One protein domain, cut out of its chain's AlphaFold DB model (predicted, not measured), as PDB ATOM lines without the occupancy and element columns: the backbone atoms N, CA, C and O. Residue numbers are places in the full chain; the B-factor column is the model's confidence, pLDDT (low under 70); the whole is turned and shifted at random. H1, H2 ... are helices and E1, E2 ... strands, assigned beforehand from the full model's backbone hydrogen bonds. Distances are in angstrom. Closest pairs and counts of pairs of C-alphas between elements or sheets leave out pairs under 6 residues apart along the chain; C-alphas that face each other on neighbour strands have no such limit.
ATOM      1  N   GLU A  13      38.807 -35.385  50.924       96.06
ATOM      2  CA  GLU A  13      40.154 -35.602  51.461       96.06
ATOM      3  C   GLU A  13      41.153 -34.642  50.813       96.06
ATOM      4  O   GLU A  13      41.966 -34.023  51.504       96.06
ATOM      5  N   TRP A  14      41.031 -34.426  49.499       94.31
ATOM      6  CA  TRP A  14      41.801 -33.397  48.809       94.31
ATOM      7  C   TRP A  14      41.496 -32.001  49.359       94.31
ATOM      8  O   TRP A  14      42.422 -31.253  49.667       94.31
ATOM      9  N   ALA A  15      40.216 -31.655  49.525       96.19
ATOM     10  CA  ALA A  15      39.795 -30.364  50.065       96.19
ATOM     11  C   ALA A  15      40.365 -30.114  51.468       96.19
ATOM     12  O   ALA A  15      40.834 -29.018  51.762       96.19
ATOM     13  N   ARG A  16      40.402 -31.141  52.324       95.56
ATOM     14  CA  ARG A  16      40.993 -31.037  53.665       95.56
ATOM     15  C   ARG A  16      42.496 -30.756  53.604       95.56
ATOM     16  O   ARG A  16      43.001 -29.940  54.371       95.56
ATOM     17  N   ALA A  17      43.207 -31.419  52.695       92.69
ATOM     18  CA  ALA A  17      44.658 -31.304  52.573       92.69
ATOM     19  C   ALA A  17      45.127 -30.062  51.798       92.69
ATOM     20  O   ALA A  17      46.226 -29.574  52.058       92.69
ATOM     21  N   HIS A  18      44.317 -29.535  50.875       91.62
ATOM     22  CA  HIS A  18      44.744 -28.524  49.896       91.62
ATOM     23  C   HIS A  18      43.797 -27.323  49.759       91.62
ATOM     24  O   HIS A  18      44.153 -26.345  49.110       91.62
ATOM     25  N   GLY A  19      42.600 -27.370  50.346       93.88
ATOM     26  CA  GLY A  19      41.567 -26.362  50.117       93.88
ATOM     27  C   GLY A  19      41.201 -26.247  48.639       93.88
ATOM     28  O   GLY A  19      40.973 -27.249  47.955       93.88
ATOM     29  N   TYR A  20      41.180 -25.015  48.135       91.69
ATOM     30  CA  TYR A  20      41.028 -24.716  46.712       91.69
ATOM     31  C   TYR A  20      42.366 -24.675  45.960       91.69
ATOM     32  O   TYR A  20      42.354 -24.569  44.728       91.69
ATOM     33  N   GLY A  21      43.491 -24.794  46.672       85.31
ATOM     34  CA  GLY A  21      44.851 -24.730  46.143       85.31
ATOM     35  C   GLY A  21      45.539 -23.373  46.338       85.31
ATOM     36  O   GLY A  21      46.534 -23.094  45.662       85.31
ATOM     37  N   GLY A  22      45.017 -22.500  47.208       79.62
ATOM     38  CA  GLY A  22      45.558 -21.156  47.418       79.62
ATOM     39  C   GLY A  22      46.960 -21.157  48.029       79.62
ATOM     40  O   GLY A  22      47.783 -20.303  47.688       79.62
ATOM     41  N   ARG A  23      47.290 -22.151  48.866       82.50
ATOM     42  CA  ARG A  23      48.658 -22.350  49.384       82.50
ATOM     43  C   ARG A  23      49.655 -22.571  48.265       82.50
ATOM     44  O   ARG A  23      50.676 -21.887  48.191       82.50
ATOM     45  N   GLU A  24      49.353 -23.522  47.395       83.31
ATOM     46  CA  GLU A  24      50.174 -23.886  46.252       83.31
ATOM     47  C   GLU A  24      50.275 -22.716  45.274       83.31
ATOM     48  O   GLU A  24      51.347 -22.462  44.730       83.31
ATOM     49  N   GLU A  25      49.196 -21.956  45.088       81.38
ATOM     50  CA  GLU A  25      49.197 -20.763  44.244       81.38
ATOM     51  C   GLU A  25      50.094 -19.650  44.795       81.38
ATOM     52  O   GLU A  25      50.883 -19.079  44.035       81.38
ATOM     53  N   ARG A  26      50.062 -19.383  46.108       80.75
ATOM     54  CA  ARG A  26      50.972 -18.419  46.750       80.75
ATOM     55  C   ARG A  26      52.420 -18.901  46.743       80.75
ATOM     56  O   ARG A  26      53.322 -18.108  46.473       80.75
ATOM     57  N   ALA A  27      52.661 -20.191  46.970       84.75
ATOM     58  CA  ALA A  27      53.993 -20.777  46.841       84.75
ATOM     59  C   ALA A  27      54.522 -20.643  45.403       84.75
ATOM     60  O   ALA A  27      55.657 -20.212  45.196       84.75
ATOM     61  N   ALA A  28      53.680 -20.918  44.403       84.81
ATOM     62  CA  ALA A  28      54.013 -20.732  42.997       84.81
ATOM     63  C   ALA A  28      54.232 -19.252  42.647       84.81
ATOM     64  O   ALA A  28      55.124 -18.943  41.864       84.81
ATOM     65  N   ALA A  29      53.464 -18.324  43.226       83.81
ATOM     66  CA  ALA A  29      53.680 -16.886  43.057       83.81
ATOM     67  C   ALA A  29      55.051 -16.459  43.589       83.81
ATOM     68  O   ALA A  29      55.819 -15.830  42.865       83.81
ATOM     69  N   LYS A  30      55.412 -16.903  44.796       84.88
ATOM     70  CA  LYS A  30      56.736 -16.661  45.379       84.88
ATOM     71  C   LYS A  30      57.861 -17.283  44.545       84.88
ATOM     72  O   LYS A  30      58.903 -16.662  44.347       84.88
ATOM     73  N   ALA A  31      57.650 -18.482  44.003       87.44
ATOM     74  CA  ALA A  31      58.601 -19.103  43.083       87.44
ATOM     75  C   ALA A  31      58.768 -18.282  41.789       87.44
ATOM     76  O   ALA A  31      59.894 -18.063  41.352       87.44
ATOM     77  N   ARG A  32      57.678 -17.740  41.220       84.38
ATOM     78  CA  ARG A  32      57.730 -16.822  40.062       84.38
ATOM     79  C   ARG A  32      58.448 -15.506  40.371       84.38
ATOM     80  O   ARG A  32      59.044 -14.904  39.482       84.38
ATOM     81  N   GLU A  33      58.415 -15.025  41.610       82.19
ATOM     82  CA  GLU A  33      59.215 -13.861  42.014       82.19
ATOM     83  C   GLU A  33      60.715 -14.177  42.045       82.19
ATOM     84  O   GLU A  33      61.533 -13.326  41.676       82.19
ATOM     85  N   ALA A  34      61.069 -15.399  42.448       84.06
ATOM     86  CA  ALA A  34      62.440 -15.899  42.461       84.06
ATOM     87  C   ALA A  34      62.951 -16.340  41.077       84.06
ATOM     88  O   ALA A  34      64.162 -16.481  40.915       84.06
ATOM     89  N   ASP A  35      62.062 -16.513  40.093       85.69
ATOM     90  CA  ASP A  35      62.401 -16.929  38.731       85.69
ATOM     91  C   ASP A  35      63.467 -15.990  38.116       85.69
ATOM     92  O   ASP A  35      63.237 -14.773  38.002       85.69
ATOM     93  N   PRO A  36      64.645 -16.521  37.728       87.38
ATOM     94  CA  PRO A  36      65.732 -15.723  37.171       87.38
ATOM     95  C   PRO A  36      65.338 -15.016  35.868       87.38
ATOM     96  O   PRO A  36      65.762 -13.878  35.654       87.38
ATOM     97  N   ASN A  37      64.470 -15.612  35.045       85.12
ATOM     98  CA  ASN A  37      63.970 -14.982  33.825       85.12
ATOM     99  C   ASN A  37      63.082 -13.787  34.171       85.12
ATOM    100  O   ASN A  37      63.244 -12.700  33.617       85.12
ATOM    101  N   GLN A  38      62.183 -13.937  35.146       85.38
ATOM    102  CA  GLN A  38      61.337 -12.831  35.602       85.38
ATOM    103  C   GLN A  38      62.164 -11.696  36.213       85.38
ATOM    104  O   GLN A  38      61.891 -10.521  35.964       85.38
ATOM    105  N   ARG A  39      63.203 -12.027  36.988       86.94
ATOM    106  CA  ARG A  39      64.154 -11.041  37.524       86.94
ATOM    107  C   ARG A  39      64.888 -10.298  36.411       86.94
ATOM    108  O   ARG A  39      64.946  -9.071  36.469       86.94
ATOM    109  N   TYR A  40      65.371 -11.011  35.394       87.00
ATOM    110  CA  TYR A  40      65.978 -10.417  34.206       87.00
ATOM    111  C   TYR A  40      65.015  -9.441  33.518       87.00
ATOM    112  O   TYR A  40      65.331  -8.260  33.393       87.00
ATOM    113  N   PHE A  41      63.797  -9.881  33.176       87.00
ATOM    114  CA  PHE A  41      62.803  -9.033  32.509       87.00
ATOM    115  C   PHE A  41      62.415  -7.797  33.334       87.00
ATOM    116  O   PHE A  41      62.264  -6.708  32.774       87.00
ATOM    117  N   ARG A  42      62.270  -7.924  34.661       86.81
ATOM    118  CA  ARG A  42      61.969  -6.783  35.543       86.81
ATOM    119  C   ARG A  42      63.126  -5.787  35.639       86.81
ATOM    120  O   ARG A  42      62.857  -4.596  35.779       86.81
ATOM    121  N   GLY A  43      64.369  -6.258  35.543       90.62
ATOM    122  CA  GLY A  43      65.572  -5.421  35.562       90.62
ATOM    123  C   GLY A  43      65.791  -4.592  34.290       90.62
ATOM    124  O   GLY A  43      66.565  -3.638  34.313       90.62
ATOM    125  N   LEU A  44      65.109  -4.917  33.187       94.69
ATOM    126  CA  LEU A  44      65.207  -4.167  31.936       94.69
ATOM    127  C   LEU A  44      64.444  -2.832  32.003       94.69
ATOM    128  O   LEU A  44      63.362  -2.728  32.590       94.69
ATOM    129  N   SER A  45      64.968  -1.819  31.301       97.00
ATOM    130  CA  SER A  45      64.233  -0.584  31.004       97.00
ATOM    131  C   SER A  45      62.965  -0.884  30.191       97.00
ATOM    132  O   SER A  45      62.819  -1.961  29.615       97.00
ATOM    133  N   ALA A  46      62.042   0.075  30.082       94.75
ATOM    134  CA  ALA A  46      60.849  -0.106  29.250       94.75
ATOM    135  C   ALA A  46      61.198  -0.452  27.786       94.75
ATOM    136  O   ALA A  46      60.600  -1.365  27.215       94.75
ATOM    137  N   SER A  47      62.205   0.215  27.207       95.69
ATOM    138  CA  SER A  47      62.709  -0.091  25.862       95.69
ATOM    139  C   SER A  47      63.396  -1.456  25.794       95.69
ATOM    140  O   SER A  47      63.170  -2.199  24.843       95.69
ATOM    141  N   GLY A  48      64.160  -1.833  26.823       96.12
ATOM    142  CA  GLY A  48      64.777  -3.154  26.928       96.12
ATOM    143  C   GLY A  48      63.742  -4.277  26.999       96.12
ATOM    144  O   GLY A  48      63.858  -5.263  26.277       96.12
ATOM    145  N   ARG A  49      62.676  -4.110  27.793       94.06
ATOM    146  CA  ARG A  49      61.554  -5.063  27.855       94.06
ATOM    147  C   ARG A  49      60.856  -5.204  26.508       94.06
ATOM    148  O   ARG A  49      60.526  -6.318  26.111       94.06
ATOM    149  N   ALA A  50      60.638  -4.093  25.804       92.81
ATOM    150  CA  ALA A  50      60.051  -4.119  24.470       92.81
ATOM    151  C   ALA A  50      60.949  -4.873  23.476       92.81
ATOM    152  O   ALA A  50      60.453  -5.757  22.783       92.81
ATOM    153  N   ALA A  51      62.256  -4.593  23.465       94.94
ATOM    154  CA  ALA A  51      63.223  -5.278  22.608       94.94
ATOM    155  C   ALA A  51      63.311  -6.783  22.913       94.94
ATOM    156  O   ALA A  51      63.252  -7.595  21.994       94.94
ATOM    157  N   ALA A  52      63.372  -7.166  24.192       93.25
ATOM    158  CA  ALA A  52      63.393  -8.566  24.611       93.25
ATOM    159  C   ALA A  52      62.104  -9.304  24.213       93.25
ATOM    160  O   ALA A  52      62.160 -10.430  23.725       93.25
ATOM    161  N   ARG A  53      60.938  -8.661  24.358       92.50
ATOM    162  CA  ARG A  53      59.659  -9.219  23.897       92.50
ATOM    163  C   ARG A  53      59.642  -9.407  22.380       92.50
ATOM    164  O   ARG A  53      59.226 -10.466  21.927       92.50
ATOM    165  N   THR A  54      60.115  -8.422  21.617       95.81
ATOM    166  CA  THR A  54      60.232  -8.522  20.155       95.81
ATOM    167  C   THR A  54      61.176  -9.647  19.736       95.81
ATOM    168  O   THR A  54      60.846 -10.409  18.836       95.81
ATOM    169  N   ALA A  55      62.323  -9.801  20.398       96.06
ATOM    170  CA  ALA A  55      63.235 -10.910  20.126       96.06
ATOM    171  C   ALA A  55      62.586 -12.270  20.437       96.06
ATOM    172  O   ALA A  55      62.718 -13.208  19.659       96.06
ATOM    173  N   LEU A  56      61.842 -12.370  21.542       94.12
ATOM    174  CA  LEU A  56      61.209 -13.618  21.970       94.12
ATOM    175  C   LEU A  56      60.016 -14.023  21.090       94.12
ATOM    176  O   LEU A  56      59.889 -15.193  20.733       94.12
ATOM    177  N   MET A  57      59.133 -13.071  20.779       95.00
ATOM    178  CA  MET A  57      57.816 -13.314  20.169       95.00
ATOM    179  C   MET A  57      57.689 -12.829  18.718       95.00
ATOM    180  O   MET A  57      56.646 -13.044  18.103       95.00
ATOM    181  N   GLY A  58      58.703 -12.140  18.197       96.25
ATOM    182  CA  GLY A  58      58.637 -11.419  16.930       96.25
ATOM    183  C   GLY A  58      58.100  -9.989  17.076       96.25
ATOM    184  O   GLY A  58      57.612  -9.566  18.128       96.25
ATOM    185  N   SER A  59      58.219  -9.215  15.997       93.62
ATOM    186  CA  SER A  59      57.890  -7.779  15.971       93.62
ATOM    187  C   SER A  59      56.389  -7.488  16.063       93.62
ATOM    188  O   SER A  59      55.980  -6.512  16.695       93.62
ATOM    189  N   ALA A  60      55.572  -8.354  15.464       94.25
ATOM    190  CA  ALA A  60      54.119  -8.279  15.477       94.25
ATOM    191  C   ALA A  60      53.504  -9.685  15.338       94.25
ATOM    192  O   ALA A  60      54.099 -10.548  14.687       94.25
ATOM    193  N   PRO A  61      52.301  -9.929  15.893       92.88
ATOM    194  CA  PRO A  61      51.619 -11.221  15.824       92.88
ATOM    195  C   PRO A  61      50.925 -11.421  14.464       92.88
ATOM    196  O   PRO A  61      49.713 -11.621  14.394       92.88
ATOM    197  N   VAL A  62      51.684 -11.317  13.375       94.12
ATOM    198  CA  VAL A  62      51.209 -11.434  11.990       94.12
ATOM    199  C   VAL A  62      51.983 -12.522  11.254       94.12
ATOM    200  O   VAL A  62      53.166 -12.714  11.506       94.12
ATOM    201  N   GLY A  63      51.325 -13.207  10.317       95.50
ATOM    202  CA  GLY A  63      51.928 -14.243   9.471       95.50
ATOM    203  C   GLY A  63      51.426 -15.650   9.794       95.50
ATOM    204  O   GLY A  63      50.946 -16.335   8.894       95.50
ATOM    205  N   LEU A  64      51.452 -16.064  11.064       97.62
ATOM    206  CA  LEU A  64      50.790 -17.298  11.498       97.62
ATOM    207  C   LEU A  64      49.346 -17.002  11.898       97.62
ATOM    208  O   LEU A  64      49.076 -16.014  12.583       97.62
ATOM    209  N   SER A  65      48.419 -17.867  11.490       97.25
ATOM    210  CA  SER A  65      46.997 -17.744  11.811       97.25
ATOM    211  C   SER A  65      46.340 -19.118  11.890       97.25
ATOM    212  O   SER A  65      46.582 -19.981  11.046       97.25
ATOM    213  N   ALA A  66      45.518 -19.329  12.914       97.56
ATOM    214  CA  ALA A  66      44.729 -20.540  13.081       97.56
ATOM    215  C   ALA A  66      43.427 -20.239  13.828       97.56
ATOM    216  O   ALA A  66      43.417 -19.531  14.835       97.56
ATOM    217  N   THR A  67      42.323 -20.817  13.361       97.00
ATOM    218  CA  THR A  67      41.026 -20.719  14.037       97.00
ATOM    219  C   THR A  67      40.899 -21.829  15.075       97.00
ATOM    220  O   THR A  67      40.968 -23.017  14.757       97.00
ATOM    221  N   ALA A  68      40.724 -21.444  16.335       95.69
ATOM    222  CA  ALA A  68      40.469 -22.359  17.431       95.69
ATOM    223  C   ALA A  68      39.043 -22.941  17.348       95.69
ATOM    224  O   ALA A  68      38.136 -22.286  16.834       95.69
ATOM    225  N   PRO A  69      38.784 -24.121  17.939       94.75
ATOM    226  CA  PRO A  69      37.439 -24.689  18.069       94.75
ATOM    227  C   PRO A  69      36.426 -23.799  18.810       94.75
ATOM    228  O   PRO A  69      35.226 -24.036  18.715       94.75
ATOM    229  N   THR A  70      36.892 -22.776  19.533       90.06
ATOM    230  CA  THR A  70      36.064 -21.717  20.135       90.06
ATOM    231  C   THR A  70      35.530 -20.705  19.111       90.06
ATOM    232  O   THR A  70      34.713 -19.863  19.465       90.06
ATOM    233  N   GLY A  71      36.000 -20.745  17.859       92.50
ATOM    234  CA  GLY A  71      35.715 -19.762  16.808       92.50
ATOM    235  C   GLY A  71      36.683 -18.573  16.783       92.50
ATOM    236  O   GLY A  71      36.713 -17.829  15.806       92.50
ATOM    237  N   MET A  72      37.513 -18.403  17.817       94.38
ATOM    238  CA  MET A  72      38.517 -17.338  17.856       94.38
ATOM    239  C   MET A  72      39.656 -17.624  16.879       94.38
ATOM    240  O   MET A  72      40.169 -18.741  16.824       94.38
ATOM    241  N   THR A  73      40.099 -16.605  16.146       96.81
ATOM    242  CA  THR A  73      41.330 -16.690  15.348       96.81
ATOM    243  C   THR A  73      42.507 -16.231  16.194       96.81
ATOM    244  O   THR A  73      42.495 -15.124  16.721       96.81
ATOM    245  N   ILE A  74      43.510 -17.096  16.327       96.56
ATOM    246  CA  ILE A  74      44.750 -16.821  17.048       96.56
ATOM    247  C   ILE A  74      45.844 -16.580  16.015       96.56
ATOM    248  O   ILE A  74      46.019 -17.385  15.098       96.56
ATOM    249  N   THR A  75      46.584 -15.487  16.180       97.44
ATOM    250  CA  THR A  75      47.701 -15.123  15.309       97.44
ATOM    251  C   THR A  75      49.011 -15.057  16.085       97.44
ATOM    252  O   THR A  75      49.027 -14.862  17.301       97.44
ATOM    253  N   ALA A  76      50.122 -15.256  15.383       96.56
ATOM    254  CA  ALA A  76      51.464 -15.150  15.942       96.56
ATOM    255  C   ALA A  76      52.463 -14.731  14.862       96.56
ATOM    256  O   ALA A  76      52.182 -14.828  13.664       96.56
ATOM    257  N   SER A  77      53.635 -14.269  15.295       97.75
ATOM    258  CA  SER A  77      54.748 -14.021  14.388       97.75
ATOM    259  C   SER A  77      55.381 -15.347  13.948       97.75
ATOM    260  O   SER A  77      55.537 -16.238  14.785       97.75
ATOM    261  N   PRO A  78      55.799 -15.499  12.679       97.25
ATOM    262  CA  PRO A  78      56.709 -16.565  12.271       97.25
ATOM    263  C   PRO A  78      58.170 -16.269  12.664       97.25
ATOM    264  O   PRO A  78      59.059 -17.066  12.357       97.25
ATOM    265  N   GLU A  79      58.430 -15.129  13.305       97.00
ATOM    266  CA  GLU A  79      59.746 -14.643  13.721       97.00
ATOM    267  C   GLU A  79      59.911 -14.706  15.248       97.00
ATOM    268  O   GLU A  79      58.951 -14.874  16.001       97.00
ATOM    269  N   GLY A  80      61.149 -14.522  15.704       97.00
ATOM    270  CA  GLY A  80      61.515 -14.536  17.118       97.00
ATOM    271  C   GLY A  80      61.913 -15.919  17.630       97.00
ATOM    272  O   GLY A  80      61.684 -16.943  16.982       97.00
ATOM    273  N   CYS A  81      62.521 -15.941  18.816       96.81
ATOM    274  CA  CYS A  81      63.139 -17.140  19.378       96.81
ATOM    275  C   CYS A  81      62.144 -18.294  19.573       96.81
ATOM    276  O   CYS A  81      62.513 -19.447  19.376       96.81
ATOM    277  N   ILE A  82      60.881 -18.014  19.927       95.56
ATOM    278  CA  ILE A  82      59.859 -19.069  20.069       95.56
ATOM    279  C   ILE A  82      59.562 -19.716  18.714       95.56
ATOM    280  O   ILE A  82      59.567 -20.940  18.609       95.56
ATOM    281  N   ALA A  83      59.321 -18.911  17.679       97.44
ATOM    282  CA  ALA A  83      59.013 -19.413  16.344       97.44
ATOM    283  C   ALA A  83      60.197 -20.181  15.739       97.44
ATOM    284  O   ALA A  83      60.007 -21.192  15.064       97.44
ATOM    285  N   GLU A  84      61.423 -19.723  15.997       97.31
ATOM    286  CA  GLU A  84      62.646 -20.425  15.615       97.31
ATOM    287  C   GLU A  84      62.781 -21.773  16.325       97.31
ATOM    288  O   GLU A  84      62.940 -22.788  15.652       97.31
ATOM    289  N   ALA A  85      62.623 -21.814  17.650       95.94
ATOM    290  CA  ALA A  85      62.683 -23.060  18.410       95.94
ATOM    291  C   ALA A  85      61.607 -24.062  17.961       95.94
ATOM    292  O   ALA A  85      61.896 -25.239  17.748       95.94
ATOM    293  N   GLU A  86      60.369 -23.605  17.759       97.19
ATOM    294  CA  GLU A  86      59.283 -24.454  17.264       97.19
ATOM    295  C   GLU A  86      59.549 -24.958  15.837       97.19
ATOM    296  O   GLU A  86      59.263 -26.116  15.538       97.19
ATOM    297  N   ARG A  87      60.144 -24.136  14.965       97.44
ATOM    298  CA  ARG A  87      60.559 -24.561  13.621       97.44
ATOM    299  C   ARG A  87      61.666 -25.611  13.677       97.44
ATOM    300  O   ARG A  87      61.584 -26.601  12.960       97.44
ATOM    301  N   THR A  88      62.668 -25.430  14.533       96.00
ATOM    302  CA  THR A  88      63.753 -26.405  14.716       96.00
ATOM    303  C   THR A  88      63.217 -27.741  15.226       96.00
ATOM    304  O   THR A  88      63.606 -28.793  14.726       96.00
ATOM    305  N   LEU A  89      62.285 -27.713  16.182       97.12
ATOM    306  CA  LEU A  89      61.713 -28.927  16.763       97.12
ATOM    307  C   LEU A  89      60.745 -29.644  15.817       97.12
ATOM    308  O   LEU A  89      60.784 -30.868  15.716       97.12
ATOM    309  N   TYR A  90      59.859 -28.907  15.149       97.19
ATOM    310  CA  TYR A  90      58.696 -29.487  14.467       97.19
ATOM    311  C   TYR A  90      58.734 -29.356  12.938       97.19
ATOM    312  O   TYR A  90      57.884 -29.930  12.254       97.19
ATOM    313  N   GLY A  91      59.706 -28.626  12.389       96.19
ATOM    314  CA  GLY A  91      59.849 -28.373  10.959       96.19
ATOM    315  C   GLY A  91      58.816 -27.372  10.449       96.19
ATOM    316  O   GLY A  91      59.050 -26.164  10.438       96.19
ATOM    317  N   ASP A  92      57.660 -27.868  10.010       96.81
ATOM    318  CA  ASP A  92      56.586 -27.026   9.477       96.81
ATOM    319  C   ASP A  92      55.896 -26.240  10.605       96.81
ATOM    320  O   ASP A  92      54.955 -26.706  11.255       96.81
ATOM    321  N   LEU A  93      56.379 -25.012  10.815       97.69
ATOM    322  CA  LEU A  93      55.889 -24.101  11.842       97.69
ATOM    323  C   LEU A  93      54.400 -23.763  11.676       97.69
ATOM    324  O   LEU A  93      53.693 -23.655  12.675       97.69
ATOM    325  N   ALA A  94      53.903 -23.608  10.445       98.00
ATOM    326  CA  ALA A  94      52.499 -23.272  10.212       98.00
ATOM    327  C   ALA A  94      51.589 -24.449  10.587       98.00
ATOM    328  O   ALA A  94      50.577 -24.271  11.276       98.00
ATOM    329  N   THR A  95      51.986 -25.665  10.206       98.25
ATOM    330  CA  THR A  95      51.282 -26.887  10.602       98.25
ATOM    331  C   THR A  95      51.326 -27.093  12.115       98.25
ATOM    332  O   THR A  95      50.275 -27.341  12.715       98.25
ATOM    333  N   TRP A  96      52.497 -26.940  12.747       98.25
ATOM    334  CA  TRP A  96      52.644 -27.011  14.204       98.25
ATOM    335  C   TRP A  96      51.740 -25.997  14.916       98.25
ATOM    336  O   TRP A  96      50.964 -26.371  15.800       98.25
ATOM    337  N   PHE A  97      51.783 -24.732  14.492       98.31
ATOM    338  CA  PHE A  97      50.983 -23.658  15.069       98.31
ATOM    339  C   PHE A  97      49.487 -23.978  15.005       98.31
ATOM    340  O   PHE A  97      48.793 -23.906  16.022       98.31
ATOM    341  N   ARG A  98      48.994 -24.425  13.842       98.19
ATOM    342  CA  ARG A  98      47.588 -24.807  13.657       98.19
ATOM    343  C   ARG A  98      47.163 -25.916  14.616       98.19
ATOM    344  O   ARG A  98      46.163 -25.763  15.319       98.19
ATOM    345  N   VAL A  99      47.901 -27.029  14.679       98.25
ATOM    346  CA  VAL A  99      47.507 -28.160  15.542       98.25
ATOM    347  C   VAL A  99      47.650 -27.833  17.024       98.25
ATOM    348  O   VAL A  99      46.835 -28.281  17.834       98.25
ATOM    349  N   LYS A 100      48.634 -27.009  17.397       97.25
ATOM    350  CA  LYS A 100      48.793 -26.492  18.758       97.25
ATOM    351  C   LYS A 100      47.580 -25.654  19.157       97.25
ATOM    352  O   LYS A 100      46.963 -25.955  20.177       97.25
ATOM    353  N   VAL A 101      47.189 -24.678  18.333       97.69
ATOM    354  CA  VAL A 101      46.008 -23.830  18.571       97.69
ATOM    355  C   VAL A 101      44.746 -24.673  18.713       97.69
ATOM    356  O   VAL A 101      44.020 -24.510  19.694       97.69
ATOM    357  N   VAL A 102      44.499 -25.615  17.798       97.62
ATOM    358  CA  VAL A 102      43.298 -26.459  17.862       97.62
ATOM    359  C   VAL A 102      43.271 -27.291  19.141       97.62
ATOM    360  O   VAL A 102      42.313 -27.219  19.911       97.62
ATOM    361  N   THR A 103      44.337 -28.044  19.411       97.12
ATOM    362  CA  THR A 103      44.361 -29.004  20.524       97.12
ATOM    363  C   THR A 103      44.404 -28.333  21.901       97.12
ATOM    364  O   THR A 103      43.794 -28.848  22.837       97.12
ATOM    365  N   MET A 104      45.059 -27.174  22.048       94.81
ATOM    366  CA  MET A 104      45.071 -26.417  23.312       94.81
ATOM    367  C   MET A 104      43.702 -25.823  23.666       94.81
ATOM    368  O   MET A 104      43.421 -25.599  24.842       94.81
ATOM    369  N   ASN A 105      42.833 -25.620  22.675       96.25
ATOM    370  CA  ASN A 105      41.510 -25.031  22.868       96.25
ATOM    371  C   ASN A 105      40.380 -26.070  23.014       96.25
ATOM    372  O   ASN A 105      39.231 -25.691  23.230       96.25
ATOM    373  N   LEU A 106      40.678 -27.377  22.985       96.50
ATOM    374  CA  LEU A 106      39.660 -28.418  23.201       96.50
ATOM    375  C   LEU A 106      39.129 -28.446  24.638       96.50
ATOM    376  O   LEU A 106      37.943 -28.694  24.842       96.50
ATOM    377  N   ARG A 107      39.983 -28.197  25.640       94.50
ATOM    378  CA  ARG A 107      39.544 -28.157  27.045       94.50
ATOM    379  C   ARG A 107      38.576 -26.991  27.307       94.50
ATOM    380  O   ARG A 107      37.480 -27.293  27.763       94.50
ATOM    381  N   PRO A 108      38.898 -25.727  26.965       93.81
ATOM    382  CA  PRO A 108      37.952 -24.622  27.125       93.81
ATOM    383  C   PRO A 108      36.602 -24.882  26.448       93.81
ATOM    384  O   PRO A 108      35.566 -24.680  27.067       93.81
ATOM    385  N   VAL A 109      36.587 -25.416  25.217       96.81
ATOM    386  CA  VAL A 109      35.321 -25.754  24.537       96.81
ATOM    387  C   VAL A 109      34.526 -26.809  25.303       96.81
ATOM    388  O   VAL A 109      33.303 -26.709  25.382       96.81
ATOM    389  N   ARG A 110      35.195 -27.821  25.861       97.75
ATOM    390  CA  ARG A 110      34.547 -28.840  26.689       97.75
ATOM    391  C   ARG A 110      33.920 -28.225  27.935       97.75
ATOM    392  O   ARG A 110      32.736 -28.440  28.165       97.75
ATOM    393  N   GLU A 111      34.693 -27.439  28.677       96.56
ATOM    394  CA  GLU A 111      34.249 -26.771  29.904       96.56
ATOM    395  C   GLU A 111      33.057 -25.849  29.613       96.56
ATOM    396  O   GLU A 111      32.023 -25.961  30.265       96.56
ATOM    397  N   THR A 112      33.121 -25.035  28.551       96.50
ATOM    398  CA  THR A 112      31.991 -24.200  28.111       96.50
ATOM    399  C   THR A 112      30.736 -25.021  27.803       96.50
ATOM    400  O   THR A 112      29.637 -24.603  28.157       96.50
ATOM    401  N   ARG A 113      30.867 -26.195  27.168       98.12
ATOM    402  CA  ARG A 113      29.711 -27.068  26.900       98.12
ATOM    403  C   ARG A 113      29.115 -27.659  28.169       98.12
ATOM    404  O   ARG A 113      27.896 -27.733  28.253       98.12
ATOM    405  N   VAL A 114      29.939 -28.046  29.144       98.50
ATOM    406  CA  VAL A 114      29.448 -28.518  30.447       98.50
ATOM    407  C   VAL A 114      28.709 -27.393  31.172       98.50
ATOM    408  O   VAL A 114      27.571 -27.594  31.577       98.50
ATOM    409  N   HIS A 115      29.298 -26.197  31.264       97.50
ATOM    410  CA  HIS A 115      28.657 -25.048  31.917       97.50
ATOM    411  C   HIS A 115      27.357 -24.605  31.233       97.50
ATOM    412  O   HIS A 115      26.443 -24.136  31.906       97.50
ATOM    413  N   GLY A 116      27.259 -24.761  29.909       97.81
ATOM    414  CA  GLY A 116      26.050 -24.461  29.138       97.81
ATOM    415  C   GLY A 116      24.978 -25.557  29.162       97.81
ATOM    416  O   GLY A 116      23.910 -25.361  28.580       97.81
ATOM    417  N   ASP A 117      25.237 -26.710  29.785       98.69
ATOM    418  CA  ASP A 117      24.302 -27.831  29.816       98.69
ATOM    419  C   ASP A 117      23.226 -27.642  30.895       98.69
ATOM    420  O   ASP A 117      23.510 -27.318  32.051       98.69
ATOM    421  N   ARG A 118      21.965 -27.912  30.545       98.56
ATOM    422  CA  ARG A 118      20.848 -27.815  31.492       98.56
ATOM    423  C   ARG A 118      21.000 -28.776  32.674       98.56
ATOM    424  O   ARG A 118      20.672 -28.400  33.794       98.56
ATOM    425  N   GLN A 119      21.514 -29.987  32.451       98.62
ATOM    426  CA  GLN A 119      21.720 -30.952  33.533       98.62
ATOM    427  C   GLN A 119      22.762 -30.445  34.532       98.62
ATOM    428  O   GLN A 119      22.613 -30.662  35.735       98.62
ATOM    429  N   TYR A 120      23.796 -29.748  34.048       98.75
ATOM    430  CA  TYR A 120      24.773 -29.097  34.910       98.75
ATOM    431  C   TYR A 120      24.120 -27.987  35.738       98.75
ATOM    432  O   TYR A 120      24.260 -27.986  36.960       98.75
ATOM    433  N   ALA A 121      23.341 -27.104  35.107       98.69
ATOM    434  CA  ALA A 121      22.630 -26.031  35.803       98.69
ATOM    435  C   ALA A 121      21.677 -26.561  36.897       98.69
ATOM    436  O   ALA A 121      21.686 -26.064  38.026       98.69
ATOM    437  N   ASP A 122      20.912 -27.616  36.603       98.75
ATOM    438  CA  ASP A 122      20.011 -28.258  37.571       98.75
ATOM    439  C   ASP A 122      20.790 -28.875  38.753       98.75
ATOM    440  O   ASP A 122      20.354 -28.812  39.909       98.75
ATOM    441  N   ALA A 123      21.964 -29.459  38.487       98.81
ATOM    442  CA  ALA A 123      22.828 -30.026  39.518       98.81
ATOM    443  C   ALA A 123      23.498 -28.944  40.385       98.81
ATOM    444  O   ALA A 123      23.578 -29.107  41.605       98.81
ATOM    445  N   VAL A 124      23.904 -27.817  39.789       98.81
ATOM    446  CA  VAL A 124      24.388 -26.631  40.517       98.81
ATOM    447  C   VAL A 124      23.299 -26.079  41.435       98.81
ATOM    448  O   VAL A 124      23.585 -25.760  42.586       98.81
ATOM    449  N   GLY A 125      22.035 -26.048  40.998       98.75
ATOM    450  CA  GLY A 125      20.917 -25.624  41.847       98.75
ATOM    451  C   GLY A 125      20.757 -26.473  43.117       98.75
ATOM    452  O   GLY A 125      20.555 -25.935  44.209       98.75
ATOM    453  N   GLN A 126      20.906 -27.798  43.002       98.81
ATOM    454  CA  GLN A 126      20.879 -28.715  44.152       98.81
ATOM    455  C   GLN A 126      22.085 -28.509  45.074       98.81
ATOM    456  O   GLN A 126      21.932 -28.444  46.296       98.81
ATOM    457  N   TRP A 127      23.276 -28.363  44.493       98.81
ATOM    458  CA  TRP A 127      24.492 -28.054  45.235       98.81
ATOM    459  C   TRP A 127      24.368 -26.733  46.009       98.81
ATOM    460  O   TRP A 127      24.642 -26.697  47.207       98.81
ATOM    461  N   ALA A 128      23.856 -25.674  45.379       98.81
ATOM    462  CA  ALA A 128      23.683 -24.364  46.003       98.81
ATOM    463  C   ALA A 128      22.677 -24.409  47.167       98.81
ATOM    464  O   ALA A 128      22.831 -23.705  48.167       98.81
ATOM    465  N   ALA A 129      21.648 -25.261  47.076       98.81
ATOM    466  CA  ALA A 129      20.734 -25.509  48.189       98.81
ATOM    467  C   ALA A 129      21.436 -26.182  49.382       98.81
ATOM    468  O   ALA A 129      21.222 -25.757  50.518       98.81
ATOM    469  N   CYS A 130      22.308 -27.163  49.129       98.88
ATOM    470  CA  CYS A 130      23.145 -27.778  50.163       98.88
ATOM    471  C   CYS A 130      24.089 -26.754  50.811       98.88
ATOM    472  O   CYS A 130      24.114 -26.620  52.034       98.88
ATOM    473  N   MET A 131      24.791 -25.960  50.000       98.81
ATOM    474  CA  MET A 131      25.706 -24.920  50.479       98.81
ATOM    475  C   MET A 131      24.985 -23.888  51.359       98.81
ATOM    476  O   MET A 131      25.467 -23.530  52.436       98.81
ATOM    477  N   ARG A 132      23.773 -23.468  50.969       98.75
ATOM    478  CA  ARG A 132      22.923 -22.581  51.779       98.75
ATOM    479  C   ARG A 132      22.537 -23.207  53.119       98.75
ATOM    480  O   ARG A 132      22.597 -22.514  54.130       98.75
ATOM    481  N   ALA A 133      22.168 -24.489  53.142       98.62
ATOM    482  CA  ALA A 133      21.861 -25.207  54.382       98.62
ATOM    483  C   ALA A 133      23.087 -25.320  55.307       98.62
ATOM    484  O   ALA A 133      22.943 -25.264  56.525       98.62
ATOM    485  N   ALA A 134      24.292 -25.387  54.734       98.25
ATOM    486  CA  ALA A 134      25.568 -25.325  55.448       98.25
ATOM    487  C   ALA A 134      26.018 -23.892  55.820       98.25
ATOM    488  O   ALA A 134      27.145 -23.690  56.271       98.25
ATOM    489  N   GLY A 135      25.172 -22.872  55.631       98.25
ATOM    490  CA  GLY A 135      25.496 -21.486  55.986       98.25
ATOM    491  C   GLY A 135      26.503 -20.813  55.046       98.25
ATOM    492  O   GLY A 135      27.185 -19.871  55.449       98.25
ATOM    493  N   ARG A 136      26.627 -21.290  53.803       97.88
ATOM    494  CA  ARG A 136      27.489 -20.732  52.746       97.88
ATOM    495  C   ARG A 136      26.655 -20.479  51.482       97.88
ATOM    496  O   ARG A 136      26.651 -21.311  50.587       97.88
ATOM    497  N   PRO A 137      25.894 -19.376  51.378       97.62
ATOM    498  CA  PRO A 137      24.876 -19.189  50.335       97.62
ATOM    499  C   PRO A 137      25.454 -18.791  48.958       97.62
ATOM    500  O   PRO A 137      24.984 -17.839  48.338       97.62
ATOM    501  N   TYR A 138      26.471 -19.505  48.473       98.31
ATOM    502  CA  TYR A 138      27.047 -19.304  47.143       98.31
ATOM    503  C   TYR A 138      26.131 -19.878  46.056       98.31
ATOM    504  O   TYR A 138      25.519 -20.931  46.236       98.31
ATOM    505  N   ALA A 139      26.016 -19.157  44.939       97.44
ATOM    506  CA  ALA A 139      25.123 -19.522  43.839       97.44
ATOM    507  C   ALA A 139      25.668 -20.678  42.985       97.44
ATOM    508  O   ALA A 139      24.889 -21.467  42.456       97.44
ATOM    509  N   ASP A 140      26.991 -20.786  42.883       97.75
ATOM    510  CA  ASP A 140      27.707 -21.789  42.099       97.75
ATOM    511  C   ASP A 140      29.130 -22.017  42.669       97.75
ATOM    512  O   ASP A 140      29.573 -21.246  43.534       97.75
ATOM    513  N   PRO A 141      29.842 -23.072  42.222       97.31
ATOM    514  CA  PRO A 141      31.204 -23.362  42.680       97.31
ATOM    515  C   PRO A 141      32.259 -22.295  42.336       97.31
ATOM    516  O   PRO A 141      33.299 -22.212  42.992       97.31
ATOM    517  N   ASP A 142      32.033 -21.462  41.316       95.69
ATOM    518  CA  ASP A 142      32.967 -20.380  40.991       95.69
ATOM    519  C   ASP A 142      32.837 -19.240  42.003       95.69
ATOM    520  O   ASP A 142      33.842 -18.644  42.397       95.69
ATOM    521  N   ALA A 143      31.623 -18.959  42.482       97.44
ATOM    522  CA  ALA A 143      31.364 -17.953  43.503       97.44
ATOM    523  C   ALA A 143      32.015 -18.305  44.854       97.44
ATOM    524  O   ALA A 143      32.596 -17.424  45.493       97.44
ATOM    525  N   SER A 144      31.970 -19.573  45.284       96.69
ATOM    526  CA  SER A 144      32.669 -20.028  46.500       96.69
ATOM    527  C   SER A 144      34.186 -19.906  46.347       96.69
ATOM    528  O   SER A 144      34.848 -19.351  47.228       96.69
ATOM    529  N   ARG A 145      34.743 -20.325  45.203       93.69
ATOM    530  CA  ARG A 145      36.179 -20.196  44.908       93.69
ATOM    531  C   ARG A 145      36.643 -18.737  44.862       93.69
ATOM    532  O   ARG A 145      37.683 -18.407  45.427       93.69
ATOM    533  N   GLN A 146      35.881 -17.852  44.218       93.44
ATOM    534  CA  GLN A 146      36.187 -16.418  44.159       93.44
ATOM    535  C   GLN A 146      36.140 -15.761  45.540       93.44
ATOM    536  O   GLN A 146      36.957 -14.887  45.826       93.44
ATOM    537  N   ALA A 147      35.206 -16.174  46.400       94.19
ATOM    538  CA  ALA A 147      35.163 -15.698  47.775       94.19
ATOM    539  C   ALA A 147      36.399 -16.155  48.561       94.19
ATOM    540  O   ALA A 147      37.026 -15.335  49.232       94.19
ATOM    541  N   ALA A 148      36.791 -17.423  48.413       93.25
ATOM    542  CA  ALA A 148      37.969 -17.972  49.073       93.25
ATOM    543  C   ALA A 148      39.270 -17.271  48.649       93.25
ATOM    544  O   ALA A 148      40.113 -16.964  49.490       93.25
ATOM    545  N   ALA A 149      39.399 -16.922  47.364       89.62
ATOM    546  CA  ALA A 149      40.557 -16.193  46.842       89.62
ATOM    547  C   ALA A 149      40.796 -14.838  47.542       89.62
ATOM    548  O   ALA A 149      41.931 -14.371  47.601       89.62
ATOM    549  N   ARG A 150      39.749 -14.227  48.115       90.12
ATOM    550  CA  ARG A 150      39.832 -12.948  48.843       90.12
ATOM    551  C   ARG A 150      40.146 -13.104  50.331       90.12
ATOM    552  O   ARG A 150      40.391 -12.106  51.004       90.12
ATOM    553  N   PHE A 151      40.177 -14.322  50.879       90.88
ATOM    554  CA  PHE A 151      40.528 -14.522  52.293       90.88
ATOM    555  C   PHE A 151      41.940 -14.013  52.600       90.88
ATOM    556  O   PHE A 151      42.157 -13.388  53.634       90.88
ATOM    557  N   GLY A 152      42.876 -14.170  51.658       83.56
ATOM    558  CA  GLY A 152      44.237 -13.645  51.793       83.56
ATOM    559  C   GLY A 152      44.339 -12.115  51.845       83.56
ATOM    560  O   GLY A 152      45.387 -11.601  52.222       83.56
ATOM    561  N   GLU A 153      43.280 -11.381  51.487       86.75
ATOM    562  CA  GLU A 153      43.239  -9.914  51.575       86.75
ATOM    563  C   GLU A 153      42.864  -9.427  52.982       86.75
ATOM    564  O   GLU A 153      43.191  -8.302  53.353       86.75
ATOM    565  N   SER A 154      42.167 -10.257  53.764       86.75
ATOM    566  CA  SER A 154      41.567  -9.864  55.048       86.75
ATOM    567  C   SER A 154      42.070 -10.660  56.253       86.75
ATOM    568  O   SER A 154      41.786 -10.275  57.385       86.75
ATOM    569  N   MET A 155      42.825 -11.741  56.036       90.56
ATOM    570  CA  MET A 155      43.276 -12.655  57.086       90.56
ATOM    571  C   MET A 155      44.779 -12.954  56.980       90.56
ATOM    572  O   MET A 155      45.338 -12.958  55.879       90.56
ATOM    573  N   PRO A 156      45.451 -13.274  58.103       91.50
ATOM    574  CA  PRO A 156      46.787 -13.862  58.074       91.50
ATOM    575  C   PRO A 156      46.824 -15.148  57.226       91.50
ATOM    576  O   PRO A 156      45.844 -15.896  57.219       91.50
ATOM    577  N   PRO A 157      47.950 -15.484  56.559       87.69
ATOM    578  CA  PRO A 157      48.001 -16.603  55.613       87.69
ATOM    579  C   PRO A 157      47.504 -17.948  56.161       87.69
ATOM    580  O   PRO A 157      46.765 -18.643  55.473       87.69
ATOM    581  N   ALA A 158      47.867 -18.301  57.398       90.06
ATOM    582  CA  ALA A 158      47.446 -19.560  58.016       90.06
ATOM    583  C   ALA A 158      45.935 -19.604  58.320       90.06
ATOM    584  O   ALA A 158      45.315 -20.660  58.214       90.06
ATOM    585  N   GLU A 159      45.337 -18.464  58.668       93.31
ATOM    586  CA  GLU A 159      43.895 -18.348  58.904       93.31
ATOM    587  C   GLU A 159      43.121 -18.384  57.585       93.31
ATOM    588  O   GLU A 159      42.145 -19.124  57.472       93.31
ATOM    589  N   ALA A 160      43.609 -17.673  56.561       91.69
ATOM    590  CA  ALA A 160      43.059 -17.739  55.209       91.69
ATOM    591  C   ALA A 160      43.064 -19.181  54.679       91.69
ATOM    592  O   ALA A 160      42.084 -19.631  54.095       91.69
ATOM    593  N   ASP A 161      44.140 -19.922  54.938       91.44
ATOM    594  CA  ASP A 161      44.287 -21.326  54.554       91.44
ATOM    595  C   ASP A 161      43.324 -22.274  55.254       91.44
ATOM    596  O   ASP A 161      42.813 -23.206  54.631       91.44
ATOM    597  N   ALA A 162      43.092 -22.058  56.547       94.12
ATOM    598  CA  ALA A 162      42.123 -22.833  57.304       94.12
ATOM    599  C   ALA A 162      40.693 -22.539  56.825       94.12
ATOM    600  O   ALA A 162      39.930 -23.473  56.582       94.12
ATOM    601  N   ALA A 163      40.357 -21.261  56.612       95.38
ATOM    602  CA  ALA A 163      39.054 -20.840  56.097       95.38
ATOM    603  C   ALA A 163      38.803 -21.345  54.664       95.38
ATOM    604  O   ALA A 163      37.701 -21.792  54.341       95.38
ATOM    605  N   GLU A 164      39.831 -21.318  53.811       95.44
ATOM    606  CA  GLU A 164      39.791 -21.877  52.458       95.44
ATOM    607  C   GLU A 164      39.517 -23.387  52.496       95.44
ATOM    608  O   GLU A 164      38.633 -23.870  51.788       95.44
ATOM    609  N   ALA A 165      40.241 -24.127  53.343       96.38
ATOM    610  CA  ALA A 165      40.064 -25.568  53.495       96.38
ATOM    611  C   ALA A 165      38.678 -25.931  54.044       96.38
ATOM    612  O   ALA A 165      38.041 -26.847  53.528       96.38
ATOM    613  N   GLU A 166      38.178 -25.198  55.041       97.75
ATOM    614  CA  GLU A 166      36.826 -25.389  55.572       97.75
ATOM    615  C   GLU A 166      35.770 -25.205  54.474       97.75
ATOM    616  O   GLU A 166      34.918 -26.075  54.277       97.75
ATOM    617  N   LEU A 167      35.846 -24.105  53.716       98.25
ATOM    618  CA  LEU A 167      34.900 -23.834  52.637       98.25
ATOM    619  C   LEU A 167      34.986 -24.891  51.522       98.25
ATOM    620  O   LEU A 167      33.949 -25.385  51.079       98.25
ATOM    621  N   ALA A 168      36.194 -25.296  51.125       97.94
ATOM    622  CA  ALA A 168      36.395 -26.344  50.127       97.94
ATOM    623  C   ALA A 168      35.843 -27.704  50.585       97.94
ATOM    624  O   ALA A 168      35.288 -28.446  49.775       97.94
ATOM    625  N   VAL A 169      35.961 -28.047  51.875       98.69
ATOM    626  CA  VAL A 169      35.395 -29.286  52.438       98.69
ATOM    627  C   VAL A 169      33.870 -29.254  52.400       98.69
ATOM    628  O   VAL A 169      33.252 -30.256  52.031       98.69
ATOM    629  N   ILE A 170      33.254 -28.116  52.738       98.75
ATOM    630  CA  ILE A 170      31.798 -27.934  52.635       98.75
ATOM    631  C   ILE A 170      31.358 -28.072  51.171       98.75
ATOM    632  O   ILE A 170      30.442 -28.843  50.881       98.75
ATOM    633  N   GLU A 171      32.051 -27.407  50.241       98.56
ATOM    634  CA  GLU A 171      31.787 -27.524  48.803       98.56
ATOM    635  C   GLU A 171      31.883 -28.970  48.317       98.56
ATOM    636  O   GLU A 171      30.946 -29.441  47.673       98.56
ATOM    637  N   ALA A 172      32.957 -29.684  48.662       98.56
ATOM    638  CA  ALA A 172      33.174 -31.075  48.267       98.56
ATOM    639  C   ALA A 172      32.123 -32.021  48.845       98.56
ATOM    640  O   ALA A 172      31.641 -32.925  48.155       98.56
ATOM    641  N   THR A 173      31.716 -31.786  50.091       98.75
ATOM    642  CA  THR A 173      30.635 -32.536  50.736       98.75
ATOM    643  C   THR A 173      29.314 -32.307  50.002       98.75
ATOM    644  O   THR A 173      28.613 -33.265  49.683       98.75
ATOM    645  N   CYS A 174      28.993 -31.061  49.642       98.75
ATOM    646  CA  CYS A 174      27.799 -30.765  48.853       98.75
ATOM    647  C   CYS A 174      27.891 -31.295  47.416       98.75
ATOM    648  O   CYS A 174      26.891 -31.762  46.871       98.75
ATOM    649  N   ALA A 175      29.064 -31.265  46.784       98.50
ATOM    650  CA  ALA A 175      29.252 -31.750  45.419       98.50
ATOM    651  C   ALA A 175      29.074 -33.269  45.321       98.50
ATOM    652  O   ALA A 175      28.460 -33.753  44.369       98.50
ATOM    653  N   THR A 176      29.574 -34.007  46.317       98.31
ATOM    654  CA  THR A 176      29.473 -35.473  46.395       98.31
ATOM    655  C   THR A 176      28.150 -35.961  46.987       98.31
ATOM    656  O   THR A 176      27.672 -37.023  46.599       98.31
ATOM    657  N   GLY A 177      27.530 -35.183  47.880       98.31
ATOM    658  CA  GLY A 177      26.216 -35.472  48.462       98.31
ATOM    659  C   GLY A 177      25.025 -35.114  47.564       98.31
ATOM    660  O   GLY A 177      23.901 -35.522  47.848       98.31
ATOM    661  N   THR A 178      25.249 -34.370  46.477       98.50
ATOM    662  CA  THR A 178      24.229 -34.020  45.473       98.50
ATOM    663  C   THR A 178      24.596 -34.580  44.094       98.50
ATOM    664  O   THR A 178      25.542 -35.349  43.931       98.50
ATOM    665  N   ALA A 179      23.832 -34.217  43.059       97.62
ATOM    666  CA  ALA A 179      24.098 -34.675  41.700       97.62
ATOM    667  C   ALA A 179      25.332 -34.025  41.040       97.62
ATOM    668  O   ALA A 179      25.784 -34.552  40.021       97.62
ATOM    669  N   LEU A 180      25.876 -32.923  41.583       98.62
ATOM    670  CA  LEU A 180      26.872 -32.087  40.897       98.62
ATOM    671  C   LEU A 180      28.098 -32.875  40.431       98.62
ATOM    672  O   LEU A 180      28.377 -32.879  39.234       98.62
ATOM    673  N   ALA A 181      28.786 -33.592  41.327       98.00
ATOM    674  CA  ALA A 181      30.017 -34.307  40.977       98.00
ATOM    675  C   ALA A 181      29.792 -35.400  39.919       98.00
ATOM    676  O   ALA A 181      30.604 -35.597  39.016       98.00
ATOM    677  N   ARG A 182      28.675 -36.132  40.015       98.31
ATOM    678  CA  ARG A 182      28.345 -37.206  39.068       98.31
ATOM    679  C   ARG A 182      27.971 -36.646  37.697       98.31
ATOM    680  O   ARG A 182      28.429 -37.170  36.685       98.31
ATOM    681  N   VAL A 183      27.135 -35.607  37.665       98.69
ATOM    682  CA  VAL A 183      26.657 -34.991  36.421       98.69
ATOM    683  C   VAL A 183      27.798 -34.284  35.696       98.69
ATOM    684  O   VAL A 183      27.989 -34.527  34.507       98.69
ATOM    685  N   SER A 184      28.607 -33.485  36.396       98.31
ATOM    686  CA  SER A 184      29.726 -32.765  35.780       98.31
ATOM    687  C   SER A 184      30.759 -33.719  35.172       98.31
ATOM    688  O   SER A 184      31.150 -33.531  34.022       98.31
ATOM    689  N   LYS A 185      31.121 -34.810  35.866       98.12
ATOM    690  CA  LYS A 185      32.004 -35.865  35.330       98.12
ATOM    691  C   LYS A 185      31.428 -36.551  34.093       98.12
ATOM    692  O   LYS A 185      32.156 -36.783  33.130       98.12
ATOM    693  N   ALA A 186      30.136 -36.885  34.109       98.56
ATOM    694  CA  ALA A 186      29.486 -37.542  32.977       98.56
ATOM    695  C   ALA A 186      29.434 -36.633  31.739       98.56
ATOM    696  O   ALA A 186      29.725 -37.084  30.627       98.56
ATOM    697  N   LEU A 187      29.113 -35.350  31.928       98.75
ATOM    698  CA  LEU A 187      29.099 -34.354  30.857       98.75
ATOM    699  C   LEU A 187      30.510 -34.067  30.332       98.75
ATOM    700  O   LEU A 187      30.707 -34.061  29.119       98.75
ATOM    701  N   ASP A 188      31.501 -33.899  31.213       98.25
ATOM    702  CA  ASP A 188      32.899 -33.695  30.817       98.25
ATOM    703  C   ASP A 188      33.416 -34.879  30.001       98.25
ATOM    704  O   ASP A 188      33.942 -34.696  28.905       98.25
ATOM    705  N   HIS A 189      33.177 -36.107  30.461       98.38
ATOM    706  CA  HIS A 189      33.524 -37.301  29.701       98.38
ATOM    707  C   HIS A 189      32.854 -37.304  28.318       98.38
ATOM    708  O   HIS A 189      33.529 -37.466  27.302       98.38
ATOM    709  N   THR A 190      31.543 -37.054  28.268       98.62
ATOM    710  CA  THR A 190      30.752 -37.080  27.030       98.62
ATOM    711  C   THR A 190      31.220 -36.031  26.023       98.62
ATOM    712  O   THR A 190      31.521 -36.357  24.872       98.62
ATOM    713  N   TYR A 191      31.330 -34.769  26.436       98.56
ATOM    714  CA  TYR A 191      31.805 -33.698  25.562       98.56
ATOM    715  C   TYR A 191      33.287 -33.858  25.214       98.56
ATOM    716  O   TYR A 191      33.696 -33.506  24.107       98.56
ATOM    717  N   GLY A 192      34.087 -34.437  26.113       97.81
ATOM    718  CA  GLY A 192      35.479 -34.792  25.864       97.81
ATOM    719  C   GLY A 192      35.640 -35.833  24.764       97.81
ATOM    720  O   GLY A 192      36.434 -35.611  23.853       97.81
ATOM    721  N   GLU A 193      34.871 -36.921  24.806       98.31
ATOM    722  CA  GLU A 193      34.860 -37.948  23.755       98.31
ATOM    723  C   GLU A 193      34.409 -37.373  22.408       98.31
ATOM    724  O   GLU A 193      35.078 -37.559  21.392       98.31
ATOM    725  N   GLN A 194      33.337 -36.575  22.392       98.12
ATOM    726  CA  GLN A 194      32.867 -35.929  21.161       98.12
ATOM    727  C   GLN A 194      33.923 -35.005  20.540       98.12
ATOM    728  O   GLN A 194      34.092 -34.982  19.319       98.12
ATOM    729  N   LEU A 195      34.625 -34.221  21.363       97.69
ATOM    730  CA  LEU A 195      35.687 -33.331  20.892       97.69
ATOM    731  C   LEU A 195      36.914 -34.115  20.424       97.69
ATOM    732  O   LEU A 195      37.482 -33.758  19.394       97.69
ATOM    733  N   ARG A 196      37.295 -35.192  21.124       97.25
ATOM    734  CA  ARG A 196      38.375 -36.090  20.689       97.25
ATOM    735  C   ARG A 196      38.073 -36.707  19.330       97.25
ATOM    736  O   ARG A 196      38.917 -36.625  18.447       97.25
ATOM    737  N   ALA A 197      36.874 -37.255  19.144       98.06
ATOM    738  CA  ALA A 197      36.466 -37.852  17.875       98.06
ATOM    739  C   ALA A 197      36.463 -36.821  16.734       98.06
ATOM    740  O   ALA A 197      36.978 -37.087  15.651       98.06
ATOM    741  N   ARG A 198      35.938 -35.614  16.987       98.00
ATOM    742  CA  ARG A 198      35.888 -34.532  15.991       98.00
ATOM    743  C   ARG A 198      37.271 -34.019  15.579       98.00
ATOM    744  O   ARG A 198      37.435 -33.626  14.433       98.00
ATOM    745  N   HIS A 199      38.229 -34.002  16.503       97.62
ATOM    746  CA  HIS A 199      39.571 -33.436  16.303       97.62
ATOM    747  C   HIS A 199      40.678 -34.500  16.326       97.62
ATOM    748  O   HIS A 199      41.828 -34.214  16.666       97.62
ATOM    749  N   GLN A 200      40.330 -35.747  15.996       98.00
ATOM    750  CA  GLN A 200      41.253 -36.882  16.055       98.00
ATOM    751  C   GLN A 200      42.485 -36.674  15.167       98.00
ATOM    752  O   GLN A 200      43.591 -37.051  15.554       98.00
ATOM    753  N   GLU A 201      42.323 -36.021  14.013       98.06
ATOM    754  CA  GLU A 201      43.412 -35.765  13.073       98.06
ATOM    755  C   GLU A 201      44.413 -34.750  13.629       98.06
ATOM    756  O   GLU A 201      45.620 -35.002  13.587       98.06
ATOM    757  N   GLU A 202      43.952 -33.637  14.212       98.19
ATOM    758  CA  GLU A 202      44.843 -32.671  14.861       98.19
ATOM    759  C   GLU A 202      45.539 -33.256  16.086       98.19
ATOM    760  O   GLU A 202      46.725 -32.993  16.293       98.19
ATOM    761  N   ILE A 203      44.829 -34.062  16.880       98.06
ATOM    762  CA  ILE A 203      45.403 -34.748  18.043       98.06
ATOM    763  C   ILE A 203      46.508 -35.710  17.588       98.06
ATOM    764  O   ILE A 203      47.629 -35.644  18.096       98.06
ATOM    765  N   ALA A 204      46.225 -36.560  16.599       98.31
ATOM    766  CA  ALA A 204      47.186 -37.525  16.073       98.31
ATOM    767  C   ALA A 204      48.377 -36.841  15.387       98.31
ATOM    768  O   ALA A 204      49.516 -37.290  15.522       98.31
ATOM    769  N   LEU A 205      48.146 -35.749  14.654       98.25
ATOM    770  CA  LEU A 205      49.216 -34.980  14.023       98.25
ATOM    771  C   LEU A 205      50.107 -34.301  15.066       98.25
ATOM    772  O   LEU A 205      51.326 -34.413  14.972       98.25
ATOM    773  N   ARG A 206      49.528 -33.674  16.098       97.75
ATOM    774  CA  ARG A 206      50.310 -33.086  17.191       97.75
ATOM    775  C   ARG A 206      51.174 -34.135  17.890       97.75
ATOM    776  O   ARG A 206      52.356 -33.888  18.101       97.75
ATOM    777  N   TRP A 207      50.610 -35.302  18.197       97.56
ATOM    778  CA  TRP A 207      51.352 -36.396  18.828       97.56
ATOM    779  C   TRP A 207      52.511 -36.892  17.947       97.56
ATOM    780  O   TRP A 207      53.626 -37.060  18.436       97.56
ATOM    781  N   ARG A 208      52.290 -37.048  16.633       98.06
ATOM    782  CA  ARG A 208      53.353 -37.407  15.677       98.06
ATOM    783  C   ARG A 208      54.473 -36.367  15.629       98.06
ATOM    784  O   ARG A 208      55.634 -36.757  15.693       98.06
ATOM    785  N   LEU A 209      54.140 -35.076  15.555       97.44
ATOM    786  CA  LEU A 209      55.134 -33.994  15.551       97.44
ATOM    787  C   LEU A 209      55.947 -33.972  16.852       97.44
ATOM    788  O   LEU A 209      57.168 -33.874  16.808       97.44
ATOM    789  N   GLN A 210      55.291 -34.127  18.006       96.38
ATOM    790  CA  GLN A 210      55.974 -34.155  19.302       96.38
ATOM    791  C   GLN A 210      56.921 -35.346  19.444       96.38
ATOM    792  O   GLN A 210      58.053 -35.161  19.879       96.38
ATOM    793  N   ASN A 211      56.496 -36.546  19.044       97.25
ATOM    794  CA  ASN A 211      57.365 -37.719  19.099       97.25
ATOM    795  C   ASN A 211      58.513 -37.649  18.092       97.25
ATOM    796  O   ASN A 211      59.631 -38.038  18.423       97.25
ATOM    797  N   GLY A 212      58.259 -37.131  16.886       96.94
ATOM    798  CA  GLY A 212      59.299 -36.910  15.880       96.94
ATOM    799  C   GLY A 212      60.373 -35.924  16.346       96.94
ATOM    800  O   GLY A 212      61.545 -36.107  16.036       96.94
ATOM    801  N   ALA A 213      59.992 -34.934  17.158       96.69
ATOM    802  CA  ALA A 213      60.897 -33.925  17.700       96.69
ATOM    803  C   ALA A 213      61.777 -34.416  18.866       96.69
ATOM    804  O   ALA A 213      62.683 -33.694  19.268       96.69
ATOM    805  N   LEU A 214      61.537 -35.606  19.440       95.56
ATOM    806  CA  LEU A 214      62.219 -36.043  20.672       95.56
ATOM    807  C   LEU A 214      63.742 -36.138  20.525       95.56
ATOM    808  O   LEU A 214      64.461 -35.781  21.454       95.56
ATOM    809  N   ALA A 215      64.237 -36.621  19.382       94.19
ATOM    810  CA  ALA A 215      65.676 -36.705  19.133       94.19
ATOM    811  C   ALA A 215      66.305 -35.305  19.053       94.19
ATOM    812  O   ALA A 215      67.268 -35.029  19.764       94.19
ATOM    813  N   THR A 216      65.698 -34.405  18.275       94.12
ATOM    814  CA  THR A 216      66.122 -33.001  18.169       94.12
ATOM    815  C   THR A 216      66.067 -32.285  19.516       94.12
ATOM    816  O   THR A 216      66.984 -31.550  19.862       94.12
ATOM    817  N   ALA A 217      65.017 -32.524  20.307       92.81
ATOM    818  CA  ALA A 217      64.872 -31.940  21.635       92.81
ATOM    819  C   ALA A 217      65.997 -32.388  22.577       92.81
ATOM    820  O   ALA A 217      66.567 -31.555  23.269       92.81
ATOM    821  N   ARG A 218      66.355 -33.680  22.575       92.69
ATOM    822  CA  ARG A 218      67.475 -34.198  23.381       92.69
ATOM    823  C   ARG A 218      68.802 -33.570  22.977       92.69
ATOM    824  O   ARG A 218      69.525 -33.112  23.850       92.69
ATOM    825  N   GLN A 219      69.075 -33.477  21.678       91.75
ATOM    826  CA  GLN A 219      70.293 -32.839  21.186       91.75
ATOM    827  C   GLN A 219      70.370 -31.363  21.612       91.75
ATOM    828  O   GLN A 219      71.373 -30.934  22.171       91.75
ATOM    829  N   ALA A 220      69.294 -30.596  21.418       88.31
ATOM    830  CA  ALA A 220      69.249 -29.198  21.845       88.31
ATOM    831  C   ALA A 220      69.436 -29.052  23.370       88.31
ATOM    832  O   ALA A 220      70.101 -28.126  23.832       88.31
ATOM    833  N   CYS A 221      68.883 -29.980  24.158       86.75
ATOM    834  CA  CYS A 221      69.085 -30.038  25.606       86.75
ATOM    835  C   CYS A 221      70.548 -30.307  25.987       86.75
ATOM    836  O   CYS A 221      71.048 -29.673  26.913       86.75
ATOM    837  N   GLU A 222      71.234 -31.216  25.293       88.25
ATOM    838  CA  GLU A 222      72.656 -31.508  25.513       88.25
ATOM    839  C   GLU A 222      73.536 -30.292  25.184       88.25
ATOM    840  O   GLU A 222      74.420 -29.936  25.961       88.25
ATOM    841  N   GLU A 223      73.253 -29.608  24.073       86.69
ATOM    842  CA  GLU A 223      73.992 -28.419  23.624       86.69
ATOM    843  C   GLU A 223      73.827 -27.219  24.571       86.69
ATOM    844  O   GLU A 223      74.758 -26.429  24.748       86.69
ATOM    845  N   HIS A 224      72.657 -27.080  25.199       80.69
ATOM    846  CA  HIS A 224      72.318 -25.934  26.048       80.69
ATOM    847  C   HIS A 224      72.247 -26.249  27.549       80.69
ATOM    848  O   HIS A 224      71.907 -25.367  28.338       80.69
ATOM    849  N   GLY A 225      72.600 -27.471  27.956       79.56
ATOM    850  CA  GLY A 225      72.693 -27.870  29.360       79.56
ATOM    851  C   GLY A 225      71.347 -27.921  30.088       79.56
ATOM    852  O   GLY A 225      71.235 -27.408  31.200       79.56
ATOM    853  N   CYS A 226      70.316 -28.520  29.485       73.88
ATOM    854  CA  CYS A 226      69.087 -28.826  30.218       73.88
ATOM    855  C   CYS A 226      69.326 -29.992  31.189       73.88
ATOM    856  O   CYS A 226      69.831 -31.042  30.796       73.88
ATOM    857  N   GLU A 227      68.938 -29.826  32.452       61.09
ATOM    858  CA  GLU A 227      68.973 -30.917  33.428       61.09
ATOM    859  C   GLU A 227      67.900 -31.964  33.078       61.09
ATOM    860  O   GLU A 227      66.712 -31.647  32.975       61.09
ATOM    861  N   ASP A 228      68.310 -33.224  32.890       50.06
ATOM    862  CA  ASP A 228      67.383 -34.348  32.735       50.06
ATOM    863  C   ASP A 228      66.785 -34.700  34.103       50.06
ATOM    864  O   ASP A 228      67.307 -35.513  34.873       50.06
TER     865      ASP A 228
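Overview. This is residues 13 to 228 of the 248 residues of an uncharacterized protein of Streptomyces sp. SID7760 (UniProt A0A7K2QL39). This is an open ring of helices round an empty middle: at one end H1, H8, H9 and H10 pack on the long H11, H2 bridges one side to the helical hairpin H3 and H4, and H5 continues from there to the other side. That side is H6 and H7, with H13 packing on H6, H12 on H7, and the small strand hairpin E1 and E2 beside H6. The printed part has 216 residues with fourteen named helices and two named strands, in the order H1 to H4, E1, E2, H5 to H14; its class is mostly helix. It is loose, with a radius of gyration of the C-alphas of 22.2 A and spans of 58 by 45 by 33 A.

Arrangement. Start at H1, residues 13 to 18, which touches H11, residues 157 to 177, at a shallow tilt of 25 degrees, opposite ways; their closest C-alphas, Ala 15 and Val 169, are 5.1 A apart. Next, H2, residues 22 to 34, only just touches H11, with 3 pairs of C-alphas within 8 A, the closest Arg 23 and Asp 161 at 6.8 A. H3, residues 36 to 43, and H4, residues 46 to 57, form a hairpin and only just touch, with 3 such pairs, C-alphas 41 and 49 closest at 6.2 A. E1, residues 64 to 67, and E2, residues 73 to 76, form an antiparallel hairpin; look for N 64 and O 76, 3.0 A apart, within hydrogen-bond range. H5, residues 81 to 90, touches H4 only at their ends, C-alphas 56 and 81 closest at 4.8 A. H6, residues 93 to 104, touches H5 only at the corner, C-alphas 87 and 93 closest at 5.0 A; its Arg 98 and Ala 66 of E1 have C-alphas 5.2 A apart. H7, residues 106 to 115, touches H12, residues 180 to 198, C-alphas 110 and 191 closest at 5.7 A. H8, residues 118 to 133, touches H12, C-alphas 123 and 180 closest at 4.7 A, and H11, 127 and 174 at 5.6 A. H9, residues 141 to 149, and H10, residues 151 to 154, touch H11, with closest C-alphas 148 and 164 at 5.5 A and 151 and 160 at 5.0 A. H13, residues 200 to 212, touches H6, C-alphas 99 and 202 closest at 5.3 A. H14, residues 214 to 224, only just touches H5, only at their ends, with 3 pairs within 8 A, C-alphas 89 and 216 closest at 6.2 A. Every O i to N i+4 pair is within hydrogen-bond range in H1 to H9 and H11 to H14; H10 is too short for one.

Along the chain. Find C-alpha 13 at (40.154, -35.602, 51.461), where H1 begins. H11 runs 29.7 A, H12 26.6 A and H8 23.1 A from first to last C-alpha. H14 ends at C-alpha 224, (72.318, -25.934, 26.048).

Size, cuts and confidence. The two C-alphas farthest apart, Ala 133 and Glu 223, are 60.6 A apart. The printed part has no cut and no long link. Residues 227 to 228 are under 70 in pLDDT.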